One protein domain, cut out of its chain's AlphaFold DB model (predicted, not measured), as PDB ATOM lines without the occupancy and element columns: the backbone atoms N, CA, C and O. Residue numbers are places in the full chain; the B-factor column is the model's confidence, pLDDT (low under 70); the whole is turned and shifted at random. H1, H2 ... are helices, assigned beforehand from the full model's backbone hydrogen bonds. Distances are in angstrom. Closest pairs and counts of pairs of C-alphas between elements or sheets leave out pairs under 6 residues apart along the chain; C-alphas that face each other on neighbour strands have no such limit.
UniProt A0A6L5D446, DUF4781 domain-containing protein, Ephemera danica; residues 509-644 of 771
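AT A GLANCE: This is residues 509 to 644 of the 771 residues of the protein "DUF4781 domain-containing protein" of Ephemera danica (UniProt A0A6L5D446). One long helix, H4, makes the spine of a rod; H2 packs along its first part, H3 crosses it there, and H1 packs on H2 at that same end. Beyond H4 the chain folds back: small H5 lies near the far end of H4, and H6 crosses H4 near its middle and reaches H3. The printed part has 136 residues with six named helices, in the order H1 H2 H3 H4 H5 H6, and no named strand; its class is all helix. The whole is loose, with a radius of gyration of the C-alphas of 18.3 A, and spans 60 by 27 by 24 A.

IN THESE COORDINATES: Find C-alpha 577 at (-30.421, -15.127, 21.071); from there H4, residues 577 to 607, runs 44.8 A to C-alpha 607 at (-19.444, -57.431, 11.282). Before it in the chain look for H3, residues 559 to 571, 18.4 A long, and H2, residues 540 to 553, 19.5 A long. H1, residues 509 to 518, is 14.2 A long and begins at C-alpha 509, (-20.403, -7.455, 10.607). After H4 come H5, residues 614 to 620, 9.9 A long, and H6, residues 629 to 642, 19.9 A long, which ends at C-alpha 642, (-38.057, -32.483, 9.019).

HOW THE PARTS SIT: Start at the hub, H4, which touches three other helices. Its residues 577 to 588 touch H2 at a shallow tilt of 12 degrees, the same way; the closest C-alphas, of Leu 546 and Ala 581, are 6.2 A apart. Its residues 579 to 588 touch H3 at a steep tilt of 62 degrees, opposite ways, with the closest C-alphas, of Ser 565 and Thr 584, 4.8 A apart. Farther along, its residues 591 to 599 touch H6 at a steep tilt of 52 degrees, opposite ways; look at the closest C-alphas, of Ile 595 and Phe 633, 5.6 A apart. Residues 638 to 642 of H6 touch residues 560 to 564 of H3, the same way at a shallow tilt of 34 degrees, only just short of steep; the closest C-alphas, of Ile 564 and Gln 642, are 7.0 A apart. H1 touches residues 543 to 547 of H2 at a steep tilt of 51 degrees, with the closest C-alphas, of Thr 511 and Gly 547, 5.3 A apart. H5 is close to H4 but not clearly touching: the closest C-alphas, of Lys 606 and Phe 617, are 7.3 A apart. In H1 to H6 every backbone O i to N i+4 pair is within hydrogen-bond range.

THE WHOLE: The C-alphas farthest apart, of Asp 537 and Asn 611, are 60.3 A apart. The printed part has no cut. The link from H1 to H2, residues 519 to 539, is long. The mean pLDDT of the printed part is 89.2, and residue 644 is under 70.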
ATOM      1  N   ASN A 509     -19.742  -7.847  11.851       82.81
ATOM      2  CA  ASN A 509     -20.403  -7.455  10.607       82.81
ATOM      3  C   ASN A 509     -20.497  -8.617   9.608       82.81
ATOM      4  O   ASN A 509     -21.543  -8.785   8.985       82.81
ATOM      5  N   ALA A 510     -19.455  -9.447   9.495       83.94
ATOM      6  CA  ALA A 510     -19.507 -10.653   8.671       83.94
ATOM      7  C   ALA A 510     -20.553 -11.654   9.194       83.94
ATOM      8  O   ALA A 510     -21.373 -12.135   8.416       83.94
ATOM      9  N   THR A 511     -20.609 -11.894  10.509       87.62
ATOM     10  CA  THR A 511     -21.639 -12.739  11.136       87.62
ATOM     11  C   THR A 511     -23.048 -12.246  10.811       87.62
ATOM     12  O   THR A 511     -23.906 -13.042  10.436       87.62
ATOM     13  N   ARG A 512     -23.300 -10.932  10.895       90.12
ATOM     14  CA  ARG A 512     -24.600 -10.340  10.526       90.12
ATOM     15  C   ARG A 512     -24.973 -10.624   9.079       90.12
ATOM     16  O   ARG A 512     -26.096 -11.034   8.819       90.12
ATOM     17  N   GLN A 513     -24.042 -10.412   8.155       89.38
ATOM     18  CA  GLN A 513     -24.281 -10.627   6.727       89.38
ATOM     19  C   GLN A 513     -24.524 -12.104   6.407       89.38
ATOM     20  O   GLN A 513     -25.453 -12.424   5.667       89.38
ATOM     21  N   ASN A 514     -23.740 -13.001   7.005       91.06
ATOM     22  CA  ASN A 514     -23.894 -14.441   6.815       91.06
ATOM     23  C   ASN A 514     -25.234 -14.938   7.371       91.06
ATOM     24  O   ASN A 514     -25.922 -15.696   6.694       91.06
ATOM     25  N   LEU A 515     -25.652 -14.460   8.549       90.38
ATOM     26  CA  LEU A 515     -26.981 -14.740   9.103       90.38
ATOM     27  C   LEU A 515     -28.094 -14.207   8.202       90.38
ATOM     28  O   LEU A 515     -29.002 -14.954   7.863       90.38
ATOM     29  N   ALA A 516     -28.023 -12.941   7.785       91.19
ATOM     30  CA  ALA A 516     -29.032 -12.342   6.916       91.19
ATOM     31  C   ALA A 516     -29.191 -13.156   5.618       91.19
ATOM     32  O   ALA A 516     -30.300 -13.547   5.258       91.19
ATOM     33  N   THR A 517     -28.065 -13.531   5.004       93.31
ATOM     34  CA  THR A 517     -28.021 -14.388   3.811       93.31
ATOM     35  C   THR A 517     -28.637 -15.761   4.073       93.31
ATOM     36  O   THR A 517     -29.471 -16.217   3.294       93.31
ATOM     37  N   ALA A 518     -28.274 -16.413   5.180       90.44
ATOM     38  CA  ALA A 518     -28.765 -17.746   5.520       90.44
ATOM     39  C   ALA A 518     -30.280 -17.780   5.797       90.44
ATOM     40  O   ALA A 518     -30.930 -18.791   5.538       90.44
ATOM     41  N   PHE A 519     -30.845 -16.671   6.281       90.25
ATOM     42  CA  PHE A 519     -32.283 -16.499   6.505       90.25
ATOM     43  C   PHE A 519     -33.024 -15.867   5.313       90.25
ATOM     44  O   PHE A 519     -34.241 -15.702   5.378       90.25
ATOM     45  N   GLY A 520     -32.326 -15.519   4.228       91.25
ATOM     46  CA  GLY A 520     -32.929 -14.904   3.042       91.25
ATOM     47  C   GLY A 520     -33.483 -13.494   3.278       91.25
ATOM     48  O   GLY A 520     -34.444 -13.098   2.621       91.25
ATOM     49  N   VAL A 521     -32.907 -12.739   4.218       91.31
ATOM     50  CA  VAL A 521     -33.302 -11.360   4.552       91.31
ATOM     51  C   VAL A 521     -32.159 -10.376   4.294       91.31
ATOM     52  O   VAL A 521     -30.994 -10.761   4.239       91.31
ATOM     53  N   ASN A 522     -32.478  -9.085   4.166       88.25
ATOM     54  CA  ASN A 522     -31.467  -8.034   3.978       88.25
ATOM     55  C   ASN A 522     -30.830  -7.578   5.299       88.25
ATOM     56  O   ASN A 522     -29.660  -7.198   5.324       88.25
ATOM     57  N   ASP A 523     -31.594  -7.611   6.393       88.62
ATOM     58  CA  ASP A 523     -31.144  -7.249   7.735       88.62
ATOM     59  C   ASP A 523     -31.600  -8.325   8.729       88.62
ATOM     60  O   ASP A 523     -32.751  -8.766   8.719       88.62
ATOM     61  N   ILE A 524     -30.700  -8.738   9.624       90.38
ATOM     62  CA  ILE A 524     -30.994  -9.707  10.685       90.38
ATOM     63  C   ILE A 524     -32.129  -9.247  11.610       90.38
ATOM     64  O   ILE A 524     -32.795 -10.082  12.219       90.38
ATOM     65  N   LYS A 525     -32.396  -7.937  11.692       90.88
ATOM     66  CA  LYS A 525     -33.504  -7.368  12.478       90.88
ATOM     67  C   LYS A 525     -34.886  -7.779  11.973       90.88
ATOM     68  O   LYS A 525     -35.872  -7.644  12.707       90.88
ATOM     69  N   ASP A 526     -34.969  -8.249  10.732       90.50
ATOM     70  CA  ASP A 526     -36.214  -8.690  10.108       90.50
ATOM     71  C   ASP A 526     -36.479 -10.186  10.291       90.50
ATOM     72  O   ASP A 526     -37.592 -10.645  10.029       90.50
ATOM     73  N   ILE A 527     -35.508 -10.934  10.821       90.56
ATOM     74  CA  ILE A 527     -35.692 -12.340  11.172       90.56
ATOM     75  C   ILE A 527     -36.684 -12.435  12.335       90.56
ATOM     76  O   ILE A 527     -36.504 -11.818  13.391       90.56
ATOM     77  N   LYS A 528     -37.729 -13.245  12.148       89.75
ATOM     78  CA  LYS A 528     -38.733 -13.550  13.169       89.75
ATOM     79  C   LYS A 528     -38.755 -15.044  13.446       89.75
ATOM     80  O   LYS A 528     -38.875 -15.830  12.514       89.75
ATOM     81  N   ILE A 529     -38.707 -15.409  14.724       89.75
ATOM     82  CA  ILE A 529     -38.939 -16.778  15.204       89.75
ATOM     83  C   ILE A 529     -40.136 -16.710  16.153       89.75
ATOM     84  O   ILE A 529     -40.124 -15.897  17.080       89.75
ATOM     85  N   ASN A 530     -41.208 -17.467  15.884       85.75
ATOM     86  CA  ASN A 530     -42.503 -17.325  16.577       85.75
ATOM     87  C   ASN A 530     -43.006 -15.866  16.662       85.75
ATOM     88  O   ASN A 530     -43.479 -15.401  17.696       85.75
ATOM     89  N   GLY A 531     -42.829 -15.089  15.590       83.94
ATOM     90  CA  GLY A 531     -43.221 -13.674  15.549       83.94
ATOM     91  C   GLY A 531     -42.329 -12.714  16.357       83.94
ATOM     92  O   GLY A 531     -42.482 -11.499  16.212       83.94
ATOM     93  N   LYS A 532     -41.362 -13.213  17.140       87.50
ATOM     94  CA  LYS A 532     -40.419 -12.404  17.927       87.50
ATOM     95  C   LYS A 532     -39.174 -12.055  17.108       87.50
ATOM     96  O   LYS A 532     -38.576 -12.920  16.469       87.50
ATOM     97  N   ARG A 533     -38.735 -10.792  17.169       90.56
ATOM     98  CA  ARG A 533     -37.495 -10.303  16.532       90.56
ATOM     99  C   ARG A 533     -36.287 -10.469  17.465       90.56
ATOM    100  O   ARG A 533     -35.712  -9.486  17.925       90.56
ATOM    101  N   ILE A 534     -35.901 -11.709  17.765       88.88
ATOM    102  CA  ILE A 534     -34.852 -12.000  18.766       88.88
ATOM    103  C   ILE A 534     -33.443 -11.502  18.379       88.88
ATOM    104  O   ILE A 534     -32.560 -11.452  19.230       88.88
ATOM    105  N   PHE A 535     -33.233 -11.119  17.115       90.50
ATOM    106  CA  PHE A 535     -31.959 -10.604  16.595       90.50
ATOM    107  C   PHE A 535     -31.934  -9.073  16.421       90.50
ATOM    108  O   PHE A 535     -30.972  -8.539  15.865       90.50
ATOM    109  N   ALA A 536     -32.973  -8.348  16.861       85.06
ATOM    110  CA  ALA A 536     -33.086  -6.907  16.616       85.06
ATOM    111  C   ALA A 536     -32.015  -6.075  17.345       85.06
ATOM    112  O   ALA A 536     -31.427  -5.165  16.754       85.06
ATOM    113  N   ASP A 537     -31.734  -6.438  18.599       81.75
ATOM    114  CA  ASP A 537     -30.910  -5.665  19.536       81.75
ATOM    115  C   ASP A 537     -29.712  -6.479  20.050       81.75
ATOM    116  O   ASP A 537     -29.428  -6.530  21.249       81.75
ATOM    117  N   LEU A 538     -29.006  -7.143  19.126       79.31
ATOM    118  CA  LEU A 538     -27.854  -7.975  19.471       79.31
ATOM    119  C   LEU A 538     -26.676  -7.156  19.999       79.31
ATOM    120  O   LEU A 538     -26.143  -6.270  19.313       79.31
ATOM    121  N   LYS A 539     -26.188  -7.552  21.168       76.88
ATOM    122  CA  LYS A 539     -24.964  -7.032  21.780       76.88
ATOM    123  C   LYS A 539     -23.720  -7.644  21.123       76.88
ATOM    124  O   LYS A 539     -23.791  -8.763  20.619       76.88
ATOM    125  N   PRO A 540     -22.559  -6.959  21.166       72.38
ATOM    126  CA  PRO A 540     -21.285  -7.447  20.627       72.38
ATOM    127  C   PRO A 540     -20.980  -8.927  20.910       72.38
ATOM    128  O   PRO A 540     -20.750  -9.690  19.975       72.38
ATOM    129  N   PHE A 541     -21.059  -9.345  22.175       70.81
ATOM    130  CA  PHE A 541     -20.771 -10.723  22.588       70.81
ATOM    131  C   PHE A 541     -21.812 -11.740  22.094       70.81
ATOM    132  O   PHE A 541     -21.467 -12.873  21.778       70.81
ATOM    133  N   GLU A 542     -23.086 -11.351  21.979       78.44
ATOM    134  CA  GLU A 542     -24.146 -12.237  21.479       78.44
ATOM    135  C   GLU A 542     -23.893 -12.594  20.007       78.44
ATOM    136  O   GLU A 542     -24.185 -13.702  19.568       78.44
ATOM    137  N   ILE A 543     -23.289 -11.677  19.252       82.50
ATOM    138  CA  ILE A 543     -22.942 -11.858  17.836       82.50
ATOM    139  C   ILE A 543     -21.691 -12.703  17.697       82.50
ATOM    140  O   ILE A 543     -21.637 -13.559  16.820       82.50
ATOM    141  N   ASP A 544     -20.696 -12.459  18.548       76.62
ATOM    142  CA  ASP A 544     -19.469 -13.249  18.589       76.62
ATOM    143  C   ASP A 544     -19.822 -14.718  18.898       76.62
ATOM    144  O   ASP A 544     -19.462 -15.620  18.133       76.62
ATOM    145  N   ARG A 545     -20.653 -14.946  19.927       78.56
ATOM    146  CA  ARG A 545     -21.183 -16.268  20.287       78.56
ATOM    147  C   ARG A 545     -21.983 -16.900  19.153       78.56
ATOM    148  O   ARG A 545     -21.744 -18.058  18.810       78.56
ATOM    149  N   LEU A 546     -22.925 -16.161  18.569       86.62
ATOM    150  CA  LEU A 546     -23.774 -16.668  17.494       86.62
ATOM    151  C   LEU A 546     -22.947 -17.025  16.255       86.62
ATOM    152  O   LEU A 546     -23.143 -18.092  15.686       86.62
ATOM    153  N   GLY A 547     -21.973 -16.192  15.882       84.56
ATOM    154  CA  GLY A 547     -21.045 -16.477  14.789       84.56
ATOM    155  C   GLY A 547     -20.267 -17.767  15.030       84.56
ATOM    156  O   GLY A 547     -20.233 -18.632  14.158       84.56
ATOM    157  N   ALA A 548     -19.732 -17.958  16.239       82.25
ATOM    158  CA  ALA A 548     -19.025 -19.184  16.599       82.25
ATOM    159  C   ALA A 548     -19.922 -20.433  16.533       82.25
ATOM    160  O   ALA A 548     -19.478 -21.472  16.039       82.25
ATOM    161  N   VAL A 549     -21.171 -20.346  17.004       86.06
ATOM    162  CA  VAL A 549     -22.140 -21.451  16.927       86.06
ATOM    163  C   VAL A 549     -22.499 -21.760  15.477       86.06
ATOM    164  O   VAL A 549     -22.502 -22.925  15.084       86.06
ATOM    165  N   MET A 550     -22.742 -20.746  14.652       89.62
ATOM    166  CA  MET A 550     -23.127 -20.957  13.258       89.62
ATOM    167  C   MET A 550     -21.994 -21.518  12.403       89.62
ATOM    168  O   MET A 550     -22.213 -22.372  11.541       89.62
ATOM    169  N   GLU A 551     -20.771 -21.063  12.647       86.56
ATOM    170  CA  GLU A 551     -19.613 -21.471  11.865       86.56
ATOM    171  C   GLU A 551     -19.135 -22.871  12.263       86.56
ATOM    172  O   GLU A 551     -18.928 -23.720  11.394       86.56
ATOM    173  N   ASN A 552     -19.051 -23.156  13.568       84.00
ATOM    174  CA  ASN A 552     -18.528 -24.431  14.060       84.00
ATOM    175  C   ASN A 552     -19.618 -25.497  14.227       84.00
ATOM    176  O   ASN A 552     -19.467 -26.618  13.742       84.00
ATOM    177  N   THR A 553     -20.718 -25.165  14.910       86.88
ATOM    178  CA  THR A 553     -21.755 -26.142  15.274       86.88
ATOM    179  C   THR A 553     -22.743 -26.357  14.132       86.88
ATOM    180  O   THR A 553     -22.968 -27.497  13.728       86.88
ATOM    181  N   ALA A 554     -23.242 -25.275  13.525       87.31
ATOM    182  CA  ALA A 554     -24.116 -25.343  12.349       87.31
ATOM    183  C   ALA A 554     -23.344 -25.515  11.021       87.31
ATOM    184  O   ALA A 554     -23.910 -25.315   9.946       87.31
ATOM    185  N   LYS A 555     -22.062 -25.913  11.086       89.06
ATOM    186  CA  LYS A 555     -21.203 -26.282   9.945       89.06
ATOM    187  C   LYS A 555     -21.200 -25.234   8.824       89.06
ATOM    188  O   LYS A 555     -21.431 -25.567   7.662       89.06
ATOM    189  N   GLY A 556     -20.946 -23.978   9.180       88.50
ATOM    190  CA  GLY A 556     -20.903 -22.874   8.222       88.50
ATOM    191  C   GLY A 556     -22.285 -22.495   7.698       88.50
ATOM    192  O   GLY A 556     -22.464 -22.391   6.490       88.50
ATOM    193  N   TYR A 557     -23.244 -22.265   8.601       89.25
ATOM    194  CA  TYR A 557     -24.601 -21.818   8.252       89.25
ATOM    195  C   TYR A 557     -25.355 -22.809   7.346       89.25
ATOM    196  O   TYR A 557     -26.072 -22.413   6.428       89.25
ATOM    197  N   ASN A 558     -25.195 -24.114   7.587       92.75
ATOM    198  CA  ASN A 558     -25.886 -25.139   6.811       92.75
ATOM    199  C   ASN A 558     -27.414 -24.947   6.885       92.75
ATOM    200  O   ASN A 558     -27.996 -24.929   7.970       92.75
ATOM    201  N   ALA A 559     -28.057 -24.831   5.720       91.06
ATOM    202  CA  ALA A 559     -29.471 -24.481   5.619       91.06
ATOM    203  C   ALA A 559     -30.402 -25.495   6.307       91.06
ATOM    204  O   ALA A 559     -31.396 -25.098   6.912       91.06
ATOM    205  N   ASP A 560     -30.087 -26.790   6.257       92.25
ATOM    206  CA  ASP A 560     -30.936 -27.820   6.859       92.25
ATOM    207  C   ASP A 560     -30.815 -27.845   8.382       92.25
ATOM    208  O   ASP A 560     -31.828 -27.934   9.080       92.25
ATOM    209  N   LEU A 561     -29.598 -27.667   8.907       93.19
ATOM    210  CA  LEU A 561     -29.373 -27.493  10.344       93.19
ATOM    211  C   LEU A 561     -30.055 -26.227  10.869       93.19
ATOM    212  O   LEU A 561     -30.649 -26.255  11.946       93.19
ATOM    213  N   LEU A 562     -30.022 -25.132  10.105       91.94
ATOM    214  CA  LEU A 562     -30.718 -23.896  10.461       91.94
ATOM    215  C   LEU A 562     -32.235 -24.081  10.496       91.94
ATOM    216  O   LEU A 562     -32.857 -23.673  11.471       91.94
ATOM    217  N   LYS A 563     -32.831 -24.745   9.497       92.12
ATOM    218  CA  LYS A 563     -34.273 -25.059   9.498       92.12
ATOM    219  C   LYS A 563     -34.678 -25.870  10.728       92.12
ATOM    220  O   LYS A 563     -35.668 -25.539  11.375       92.12
ATOM    221  N   ILE A 564     -33.902 -26.901  11.071       94.25
ATOM    222  CA  ILE A 564     -34.137 -27.718  12.270       94.25
ATOM    223  C   ILE A 564     -34.014 -26.860  13.535       94.25
ATOM    224  O   ILE A 564     -34.881 -26.928  14.400       94.25
ATOM    225  N   SER A 565     -32.983 -26.017  13.621       93.69
ATOM    226  CA  SER A 565     -32.738 -25.147  14.780       93.69
ATOM    227  C   SER A 565     -33.852 -24.119  14.979       93.69
ATOM    228  O   SER A 565     -34.299 -23.920  16.105       93.69
ATOM    229  N   VAL A 566     -34.344 -23.506  13.895       92.75
ATOM    230  CA  VAL A 566     -35.497 -22.593  13.924       92.75
ATOM    231  C   VAL A 566     -36.730 -23.331  14.422       92.75
ATOM    232  O   VAL A 566     -37.318 -22.913  15.411       92.75
ATOM    233  N   LYS A 567     -37.069 -24.472  13.816       92.25
ATOM    234  CA  LYS A 567     -38.247 -25.257  14.203       92.25
ATOM    235  C   LYS A 567     -38.187 -25.721  15.659       92.25
ATOM    236  O   LYS A 567     -39.186 -25.690  16.372       92.25
ATOM    237  N   PHE A 568     -37.008 -26.117  16.127       93.50
ATOM    238  CA  PHE A 568     -36.812 -26.499  17.518       93.50
ATOM    239  C   PHE A 568     -36.957 -25.305  18.470       93.50
ATOM    240  O   PHE A 568     -37.645 -25.407  19.483       93.50
ATOM    241  N   ALA A 569     -36.384 -24.152  18.118       92.31
ATOM    242  CA  ALA A 569     -36.537 -22.912  18.874       92.31
ATOM    243  C   ALA A 569     -37.998 -22.427  18.926       92.31
ATOM    244  O   ALA A 569     -38.426 -21.883  19.946       92.31
ATOM    245  N   GLU A 570     -38.775 -22.652  17.865       91.31
ATOM    246  CA  GLU A 570     -40.216 -22.385  17.837       91.31
ATOM    247  C   GLU A 570     -40.972 -23.291  18.817       91.31
ATOM    248  O   GLU A 570     -41.770 -22.807  19.619       91.31
ATOM    249  N   LEU A 571     -40.672 -24.593  18.826       90.25
ATOM    250  CA  LEU A 571     -41.283 -25.561  19.746       90.25
ATOM    251  C   LEU A 571     -40.920 -25.341  21.222       90.25
ATOM    252  O   LEU A 571     -41.641 -25.827  22.097       90.25
ATOM    253  N   GLN A 572     -39.800 -24.664  21.479       89.75
ATOM    254  CA  GLN A 572     -39.282 -24.307  22.804       89.75
ATOM    255  C   GLN A 572     -39.632 -22.868  23.227       89.75
ATOM    256  O   GLN A 572     -39.187 -22.419  24.281       89.75
ATOM    257  N   GLU A 573     -40.402 -22.138  22.413       88.88
ATOM    258  CA  GLU A 573     -40.830 -20.757  22.678       88.88
ATOM    259  C   GLU A 573     -39.684 -19.775  22.975       88.88
ATOM    260  O   GLU A 573     -39.753 -18.971  23.908       88.88
ATOM    261  N   VAL A 574     -38.639 -19.802  22.141       86.94
ATOM    262  CA  VAL A 574     -37.413 -18.999  22.297       86.94
ATOM    263  C   VAL A 574     -37.651 -17.566  22.808       86.94
ATOM    264  O   VAL A 574     -38.525 -16.831  22.324       86.94
ATOM    265  N   SER A 575     -36.867 -17.163  23.813       80.62
ATOM    266  CA  SER A 575     -36.979 -15.840  24.441       80.62
ATOM    267  C   SER A 575     -35.919 -14.851  23.946       80.62
ATOM    268  O   SER A 575     -36.182 -13.649  23.888       80.62
ATOM    269  N   GLY A 576     -34.760 -15.345  23.500       85.75
ATOM    270  CA  GLY A 576     -33.659 -14.513  23.023       85.75
ATOM    271  C   GLY A 576     -32.575 -15.286  22.272       85.75
ATOM    272  O   GLY A 576     -32.671 -16.490  22.040       85.75
ATOM    273  N   VAL A 577     -31.518 -14.575  21.882       85.81
ATOM    274  CA  VAL A 577     -30.421 -15.127  21.071       85.81
ATOM    275  C   VAL A 577     -29.597 -16.196  21.797       85.81
ATOM    276  O   VAL A 577     -29.151 -17.149  21.163       85.81
ATOM    277  N   THR A 578     -29.417 -16.079  23.115       81.94
ATOM    278  CA  THR A 578     -28.684 -17.082  23.902       81.94
ATOM    279  C   THR A 578     -29.426 -18.416  23.921       81.94
ATOM    280  O   THR A 578     -28.813 -19.440  23.637       81.94
ATOM    281  N   ASP A 579     -30.747 -18.395  24.132       86.62
ATOM    282  CA  ASP A 579     -31.593 -19.588  24.002       86.62
ATOM    283  C   ASP A 579     -31.487 -20.190  22.600       86.62
ATOM    284  O   ASP A 579     -31.286 -21.392  22.453       86.62
ATOM    285  N   PHE A 580     -31.572 -19.354  21.559       91.38
ATOM    286  CA  PHE A 580     -31.464 -19.816  20.177       91.38
ATOM    287  C   PHE A 580     -30.129 -20.521  19.900       91.38
ATOM    288  O   PHE A 580     -30.101 -21.571  19.255       91.38
ATOM    289  N   ALA A 581     -29.023 -19.972  20.412       88.44
ATOM    290  CA  ALA A 581     -27.706 -20.588  20.312       88.44
ATOM    291  C   ALA A 581     -27.667 -21.951  21.028       88.44
ATOM    292  O   ALA A 581     -27.256 -22.936  20.418       88.44
ATOM    293  N   SER A 582     -28.168 -22.036  22.266       87.75
ATOM    294  CA  SER A 582     -28.224 -23.294  23.025       87.75
ATOM    295  C   SER A 582     -29.109 -24.351  22.359       87.75
ATOM    296  O   SER A 582     -28.724 -25.515  22.289       87.75
ATOM    297  N   PHE A 583     -30.261 -23.961  21.806       92.25
ATOM    298  CA  PHE A 583     -31.138 -24.865  21.056       92.25
ATOM    299  C   PHE A 583     -30.483 -25.369  19.768       92.25
ATOM    300  O   PHE A 583     -30.569 -26.558  19.467       92.25
ATOM    301  N   THR A 584     -29.787 -24.492  19.041       92.75
ATOM    302  CA  THR A 584     -29.019 -24.861  17.840       92.75
ATOM    303  C   THR A 584     -27.942 -25.887  18.182       92.75
ATOM    304  O   THR A 584     -27.793 -26.900  17.497       92.75
ATOM    305  N   GLU A 585     -27.193 -25.649  19.258       92.25
ATOM    306  CA  GLU A 585     -26.138 -26.561  19.679       92.25
ATOM    307  C   GLU A 585     -26.679 -27.908  20.159       92.25
ATOM    308  O   GLU A 585     -26.150 -28.945  19.758       92.25
ATOM    309  N   PHE A 586     -27.750 -27.906  20.956       93.31
ATOM    310  CA  PHE A 586     -28.405 -29.130  21.408       93.31
ATOM    311  C   PHE A 586     -28.953 -29.947  20.232       93.31
ATOM    312  O   PHE A 586     -28.726 -31.153  20.168       93.31
ATOM    313  N   ALA A 587     -29.610 -29.299  19.265       93.50
ATOM    314  CA  ALA A 587     -30.121 -29.976  18.075       93.50
ATOM    315  C   ALA A 587     -28.991 -30.602  17.242       93.50
ATOM    316  O   ALA A 587     -29.102 -31.739  16.784       93.50
ATOM    317  N   CYS A 588     -27.869 -29.897  17.079       92.62
ATOM    318  CA  CYS A 588     -26.709 -30.435  16.371       92.62
ATOM    319  C   CYS A 588     -26.046 -31.600  17.127       92.62
ATOM    320  O   CYS A 588     -25.613 -32.562  16.492       92.62
ATOM    321  N   ASP A 589     -25.963 -31.535  18.457       91.38
ATOM    322  CA  ASP A 589     -25.472 -32.638  19.291       91.38
ATOM    323  C   ASP A 589     -26.376 -33.874  19.176       91.38
ATOM    324  O   ASP A 589     -25.885 -34.976  18.927       91.38
ATOM    325  N   PHE A 590     -27.695 -33.679  19.241       93.31
ATOM    326  CA  PHE A 590     -28.684 -34.732  19.020       93.31
ATOM    327  C   PHE A 590     -28.502 -35.397  17.649       93.31
ATOM    328  O   PHE A 590     -28.347 -36.614  17.571       93.31
ATOM    329  N   ILE A 591     -28.404 -34.609  16.573       94.06
ATOM    330  CA  ILE A 591     -28.150 -35.122  15.215       94.06
ATOM    331  C   ILE A 591     -26.850 -35.935  15.161       94.06
ATOM    332  O   ILE A 591     -26.810 -37.004  14.555       94.06
ATOM    333  N   ASN A 592     -25.772 -35.463  15.791       93.00
ATOM    334  CA  ASN A 592     -24.501 -36.190  15.790       93.00
ATOM    335  C   ASN A 592     -24.584 -37.513  16.573       93.00
ATOM    336  O   ASN A 592     -23.960 -38.496  16.159       93.00
ATOM    337  N   LYS A 593     -25.351 -37.562  17.670       92.38
ATOM    338  CA  LYS A 593     -25.620 -38.794  18.430       92.38
ATOM    339  C   LYS A 593     -26.418 -39.797  17.600       92.38
ATOM    340  O   LYS A 593     -26.035 -40.961  17.549       92.38
ATOM    341  N   GLU A 594     -27.437 -39.341  16.878       94.19
ATOM    342  CA  GLU A 594     -28.227 -40.173  15.960       94.19
ATOM    343  C   GLU A 594     -27.384 -40.735  14.810       94.19
ATOM    344  O   GLU A 594     -27.395 -41.940  14.557       94.19
ATOM    345  N   ILE A 595     -26.557 -39.899  14.175       94.25
ATOM    346  CA  ILE A 595     -25.617 -40.348  13.137       94.25
ATOM    347  C   ILE A 595     -24.644 -41.392  13.696       94.25
ATOM    348  O   ILE A 595     -24.341 -42.376  13.026       94.25
ATOM    349  N   SER A 596     -24.156 -41.196  14.924       93.81
ATOM    350  CA  SER A 596     -23.245 -42.146  15.573       93.81
ATOM    351  C   SER A 596     -23.944 -43.464  15.910       93.81
ATOM    352  O   SER A 596     -23.348 -44.525  15.749       93.81
ATOM    353  N   ALA A 597     -25.209 -43.422  16.336       93.88
ATOM    354  CA  ALA A 597     -26.016 -44.614  16.580       93.88
ATOM    355  C   ALA A 597     -26.254 -45.407  15.285       93.88
ATOM    356  O   ALA A 597     -26.039 -46.620  15.274       93.88
ATOM    357  N   LYS A 598     -26.597 -44.724  14.183       94.62
ATOM    358  CA  LYS A 598     -26.735 -45.337  12.852       94.62
ATOM    359  C   LYS A 598     -25.414 -45.940  12.361       94.62
ATOM    360  O   LYS A 598     -25.404 -47.088  11.931       94.62
ATOM    361  N   GLU A 599     -24.282 -45.243  12.510       94.75
ATOM    362  CA  GLU A 599     -22.966 -45.806  12.161       94.75
ATOM    363  C   GLU A 599     -22.633 -47.031  13.029       94.75
ATOM    364  O   GLU A 599     -22.172 -48.039  12.504       94.75
ATOM    365  N   ASN A 600     -22.904 -47.002  14.335       93.62
ATOM    366  CA  ASN A 600     -22.668 -48.154  15.211       93.62
ATOM    367  C   ASN A 600     -23.516 -49.367  14.808       93.62
ATOM    368  O   ASN A 600     -23.008 -50.493  14.805       93.62
ATOM    369  N   HIS A 601     -24.782 -49.143  14.449       94.25
ATOM    370  CA  HIS A 601     -25.671 -50.188  13.954       94.25
ATOM    371  C   HIS A 601     -25.169 -50.754  12.620       94.25
ATOM    372  O   HIS A 601     -24.961 -51.962  12.514       94.25
ATOM    373  N   TYR A 602     -24.830 -49.887  11.665       94.19
ATOM    374  CA  TYR A 602     -24.198 -50.263  10.402       94.19
ATOM    375  C   TYR A 602     -22.936 -51.120  10.619       94.19
ATOM    376  O   TYR A 602     -22.783 -52.181  10.016       94.19
ATOM    377  N   GLN A 603     -22.036 -50.711  11.523       93.00
ATOM    378  CA  GLN A 603     -20.808 -51.459  11.828       93.00
ATOM    379  C   GLN A 603     -21.089 -52.794  12.526       93.00
ATOM    380  O   GLN A 603     -20.325 -53.751  12.388       93.00
ATOM    381  N   HIS A 604     -22.158 -52.879  13.319       93.00
ATOM    382  CA  HIS A 604     -22.602 -54.137  13.908       93.00
ATOM    383  C   HIS A 604     -23.102 -55.104  12.827       93.00
ATOM    384  O   HIS A 604     -22.609 -56.228  12.748       93.00
ATOM    385  N   GLU A 605     -23.988 -54.655  11.940       92.88
ATOM    386  CA  GLU A 605     -24.507 -55.482  10.845       92.88
ATOM    387  C   GLU A 605     -23.412 -55.887   9.857       92.88
ATOM    388  O   GLU A 605     -23.347 -57.043   9.438       92.88
ATOM    389  N   LYS A 606     -22.470 -54.981   9.563       90.44
ATOM    390  CA  LYS A 606     -21.327 -55.282   8.699       90.44
ATOM    391  C   LYS A 606     -20.443 -56.386   9.273       90.44
ATOM    392  O   LYS A 606     -20.003 -57.264   8.528       90.44
ATOM    393  N   ARG A 607     -20.198 -56.372  10.588       91.69
ATOM    394  CA  ARG A 607     -19.444 -57.431  11.282       91.69
ATOM    395  C   ARG A 607     -20.151 -58.783  11.222       91.69
ATOM    396  O   ARG A 607     -19.474 -59.802  11.129       91.69
ATOM    397  N   ASN A 608     -21.481 -58.788  11.201       90.88
ATOM    398  CA  ASN A 608     -22.293 -60.000  11.066       90.88
ATOM    399  C   ASN A 608     -22.407 -60.493   9.605       90.88
ATOM    400  O   ASN A 608     -22.933 -61.578   9.366       90.88
ATOM    401  N   ALA A 609     -21.874 -59.739   8.636       89.88
ATOM    402  CA  ALA A 609     -21.873 -60.053   7.207       89.88
ATOM    403  C   ALA A 609     -20.450 -60.000   6.590       89.88
ATOM    404  O   ALA A 609     -20.199 -59.227   5.651       89.88
ATOM    405  N   PRO A 610     -19.493 -60.815   7.085       83.94
ATOM    406  CA  PRO A 610     -18.072 -60.690   6.740       83.94
ATOM    407  C   PRO A 610     -17.752 -61.032   5.277       83.94
ATOM    408  O   PRO A 610     -16.763 -60.543   4.740       83.94
ATOM    409  N   ASN A 611     -18.596 -61.833   4.618       90.50
ATOM    410  CA  ASN A 611     -18.355 -62.325   3.257       90.50
ATOM    411  C   ASN A 611     -18.807 -61.354   2.151       90.50
ATOM    412  O   ASN A 611     -18.526 -61.591   0.980       90.50
ATOM    413  N   LEU A 612     -19.521 -60.278   2.496       87.94
ATOM    414  CA  LEU A 612     -19.935 -59.255   1.535       87.94
ATOM    415  C   LEU A 612     -18.814 -58.229   1.351       87.94
ATOM    416  O   LEU A 612     -18.258 -57.730   2.332       87.94
ATOM    417  N   ALA A 613     -18.506 -57.848   0.111       88.56
ATOM    418  CA  ALA A 613     -17.622 -56.712  -0.132       88.56
ATOM    419  C   ALA A 613     -18.252 -55.420   0.426       88.56
ATOM    420  O   ALA A 613     -19.472 -55.303   0.538       88.56
ATOM    421  N   GLN A 614     -17.422 -54.445   0.808       86.94
ATOM    422  CA  GLN A 614     -17.882 -53.174   1.390       86.94
ATOM    423  C   GLN A 614     -18.898 -52.460   0.488       86.94
ATOM    424  O   GLN A 614     -19.949 -52.045   0.959       86.94
ATOM    425  N   HIS A 615     -18.593 -52.380  -0.807       87.56
ATOM    426  CA  HIS A 615     -19.438 -51.751  -1.816       87.56
ATOM    427  C   HIS A 615     -20.813 -52.429  -1.946       87.56
ATOM    428  O   HIS A 615     -21.839 -51.756  -1.970       87.56
ATOM    429  N   ASP A 616     -20.846 -53.763  -1.967       88.56
ATOM    430  CA  ASP A 616     -22.101 -54.511  -2.092       88.56
ATOM    431  C   ASP A 616     -22.928 -54.435  -0.804       88.56
ATOM    432  O   ASP A 616     -24.155 -54.370  -0.852       88.56
ATOM    433  N   PHE A 617     -22.263 -54.382   0.354       92.44
ATOM    434  CA  PHE A 617     -22.930 -54.143   1.631       92.44
ATOM    435  C   PHE A 617     -23.537 -52.737   1.696       92.44
ATOM    436  O   PHE A 617     -24.694 -52.608   2.076       92.44
ATOM    437  N   ASP A 618     -22.795 -51.702   1.287       91.31
ATOM    438  CA  ASP A 618     -23.282 -50.316   1.243       91.31
ATOM    439  C   ASP A 618     -24.541 -50.198   0.373       91.31
ATOM    440  O   ASP A 618     -25.542 -49.631   0.812       91.31
ATOM    441  N   ARG A 619     -24.539 -50.827  -0.809       88.94
ATOM    442  CA  ARG A 619     -25.709 -50.875  -1.693       88.94
ATOM    443  C   ARG A 619     -26.898 -51.594  -1.052       88.94
ATOM    444  O   ARG A 619     -28.015 -51.085  -1.119       88.94
ATOM    445  N   ASN A 620     -26.671 -52.743  -0.414       90.12
ATOM    446  CA  ASN A 620     -27.726 -53.499   0.272       90.12
ATOM    447  C   ASN A 620     -28.302 -52.743   1.478       90.12
ATOM    448  O   ASN A 620     -29.484 -52.881   1.775       90.12
ATOM    449  N   TYR A 621     -27.481 -51.929   2.143       89.50
ATOM    450  CA  TYR A 621     -27.890 -51.058   3.246       89.50
ATOM    451  C   TYR A 621     -28.686 -49.828   2.767       89.50
ATOM    452  O   TYR A 621     -29.263 -49.108   3.574       89.50
ATOM    453  N   GLY A 622     -28.725 -49.564   1.455       91.75
ATOM    454  CA  GLY A 622     -29.408 -48.405   0.872       91.75
ATOM    455  C   GLY A 622     -28.531 -47.157   0.726       91.75
ATOM    456  O   GLY A 622     -29.054 -46.071   0.470       91.75
ATOM    457  N   ILE A 623     -27.206 -47.285   0.852       93.38
ATOM    458  CA  ILE A 623     -26.257 -46.184   0.652       93.38
ATOM    459  C   ILE A 623     -25.967 -46.046  -0.854       93.38
ATOM    460  O   ILE A 623     -25.446 -46.986  -1.453       93.38
ATOM    461  N   PRO A 624     -26.271 -44.894  -1.489       90.44
ATOM    462  CA  PRO A 624     -26.054 -44.714  -2.924       90.44
ATOM    463  C   PRO A 624     -24.579 -44.814  -3.329       90.44
ATOM    464  O   PRO A 624     -23.703 -44.292  -2.633       90.44
ATOM    465  N   ASP A 625     -24.318 -45.397  -4.502       87.12
ATOM    466  CA  ASP A 625     -22.970 -45.518  -5.064       87.12
ATOM    467  C   ASP A 625     -22.278 -44.134  -5.127       87.12
ATOM    468  O   ASP A 625     -22.819 -43.153  -5.640       87.12
ATOM    469  N   GLY A 626     -21.068 -44.040  -4.565       84.31
ATOM    470  CA  GLY A 626     -20.285 -42.799  -4.498       84.31
ATOM    471  C   GLY A 626     -20.658 -41.833  -3.361       84.31
ATOM    472  O   GLY A 626     -19.931 -40.861  -3.128       84.31
ATOM    473  N   MET A 627     -21.729 -42.089  -2.598       91.25
ATOM    474  CA  MET A 627     -22.077 -41.296  -1.417       91.25
ATOM    475  C   MET A 627     -21.256 -41.733  -0.197       91.25
ATOM    476  O   MET A 627     -21.178 -42.906   0.151       91.25
ATOM    477  N   LYS A 628     -20.666 -40.770   0.521       91.75
ATOM    478  CA  LYS A 628     -20.014 -41.062   1.809       91.75
ATOM    479  C   LYS A 628     -21.070 -41.475   2.842       91.75
ATOM    480  O   LYS A 628     -22.008 -40.712   3.057       91.75
ATOM    481  N   ARG A 629     -20.860 -42.587   3.561       92.44
ATOM    482  CA  ARG A 629     -21.783 -43.091   4.608       92.44
ATOM    483  C   ARG A 629     -22.225 -42.019   5.607       92.44
ATOM    484  O   ARG A 629     -23.410 -41.838   5.850       92.44
ATOM    485  N   LYS A 630     -21.277 -41.206   6.093       90.12
ATOM    486  CA  LYS A 630     -21.564 -40.084   7.001       90.12
ATOM    487  C   LYS A 630     -22.562 -39.072   6.418       90.12
ATOM    488  O   LYS A 630     -23.357 -38.517   7.166       90.12
ATOM    489  N   ASN A 631     -22.520 -38.824   5.107       92.88
ATOM    490  CA  ASN A 631     -23.464 -37.930   4.436       92.88
ATOM    491  C   ASN A 631     -24.831 -38.600   4.263       92.88
ATOM    492  O   ASN A 631     -25.842 -37.927   4.416       92.88
ATOM    493  N   HIS A 632     -24.863 -39.908   3.988       94.69
ATOM    494  CA  HIS A 632     -26.105 -40.676   3.923       94.69
ATOM    495  C   HIS A 632     -26.856 -40.625   5.262       94.69
ATOM    496  O   HIS A 632     -27.978 -40.129   5.303       94.69
ATOM    497  N   PHE A 633     -26.200 -40.997   6.368       95.69
ATOM    498  CA  PHE A 633     -26.811 -40.945   7.704       95.69
ATOM    499  C   PHE A 633     -27.177 -39.526   8.139       95.69
ATOM    500  O   PHE A 633     -28.184 -39.328   8.818       95.69
ATOM    501  N   PHE A 634     -26.390 -38.522   7.738       94.19
ATOM    502  CA  PHE A 634     -26.746 -37.123   7.963       94.19
ATOM    503  C   PHE A 634     -28.052 -36.755   7.248       94.19
ATOM    504  O   PHE A 634     -28.959 -36.239   7.894       94.19
ATOM    505  N   ASN A 635     -28.166 -37.052   5.952       93.75
ATOM    506  CA  ASN A 635     -29.361 -36.745   5.163       93.75
ATOM    507  C   ASN A 635     -30.593 -37.485   5.695       93.75
ATOM    508  O   ASN A 635     -31.659 -36.891   5.813       93.75
ATOM    509  N   GLU A 636     -30.446 -38.759   6.052       93.50
ATOM    510  CA  GLU A 636     -31.514 -39.569   6.640       93.50
ATOM    511  C   GLU A 636     -32.016 -38.963   7.960       93.50
ATOM    512  O   GLU A 636     -33.206 -38.701   8.108       93.50
ATOM    513  N   THR A 637     -31.100 -38.627   8.874       93.56
ATOM    514  CA  THR A 637     -31.436 -38.010  10.171       93.56
ATOM    515  C   THR A 637     -32.097 -36.637   9.997       93.56
ATOM    516  O   THR A 637     -33.057 -36.304  10.691       93.56
ATOM    517  N   VAL A 638     -31.595 -35.820   9.065       93.31
ATOM    518  CA  VAL A 638     -32.190 -34.516   8.733       93.31
ATOM    519  C   VAL A 638     -33.607 -34.693   8.196       93.31
ATOM    520  O   VAL A 638     -34.508 -33.981   8.639       93.31
ATOM    521  N   ASN A 639     -33.820 -35.652   7.294       92.38
ATOM    522  CA  ASN A 639     -35.140 -35.945   6.747       92.38
ATOM    523  C   ASN A 639     -36.107 -36.382   7.855       92.38
ATOM    524  O   ASN A 639     -37.181 -35.800   7.955       92.38
ATOM    525  N   GLU A 640     -35.706 -37.305   8.736       91.81
ATOM    526  CA  GLU A 640     -36.511 -37.757   9.886       91.81
ATOM    527  C   GLU A 640     -36.944 -36.601  10.808       91.81
ATOM    528  O   GLU A 640     -38.069 -36.578  11.308       91.81
ATOM    529  N   LEU A 641     -36.062 -35.620  11.032       91.19
ATOM    530  CA  LEU A 641     -36.346 -34.434  11.853       91.19
ATOM    531  C   LEU A 641     -37.238 -33.405  11.150       91.19
ATOM    532  O   LEU A 641     -37.902 -32.603  11.815       91.19
ATOM    533  N   GLN A 642     -37.238 -33.390   9.818       87.94
ATOM    534  CA  GLN A 642     -38.057 -32.483   9.019       87.94
ATOM    535  C   GLN A 642     -39.448 -33.064   8.714       87.94
ATOM    536  O   GLN A 642     -40.401 -32.289   8.580       87.94
ATOM    537  N   THR A 643     -39.586 -34.392   8.652       83.38
ATOM    538  CA  THR A 643     -40.853 -35.096   8.405       83.38
ATOM    539  C   THR A 643     -41.814 -35.041   9.595       83.38
ATOM    540  O   THR A 643     -41.398 -35.191  10.738       83.38
ATOM    541  N   ASP A 644     -43.097 -34.810   9.286       63.97
ATOM    542  CA  ASP A 644     -44.278 -34.765  10.167       63.97
ATOM    543  C   ASP A 644     -44.021 -34.514  11.664       63.97
ATOM    544  O   ASP A 644     -43.904 -35.428  12.477       63.97
TER     545      ASP A 644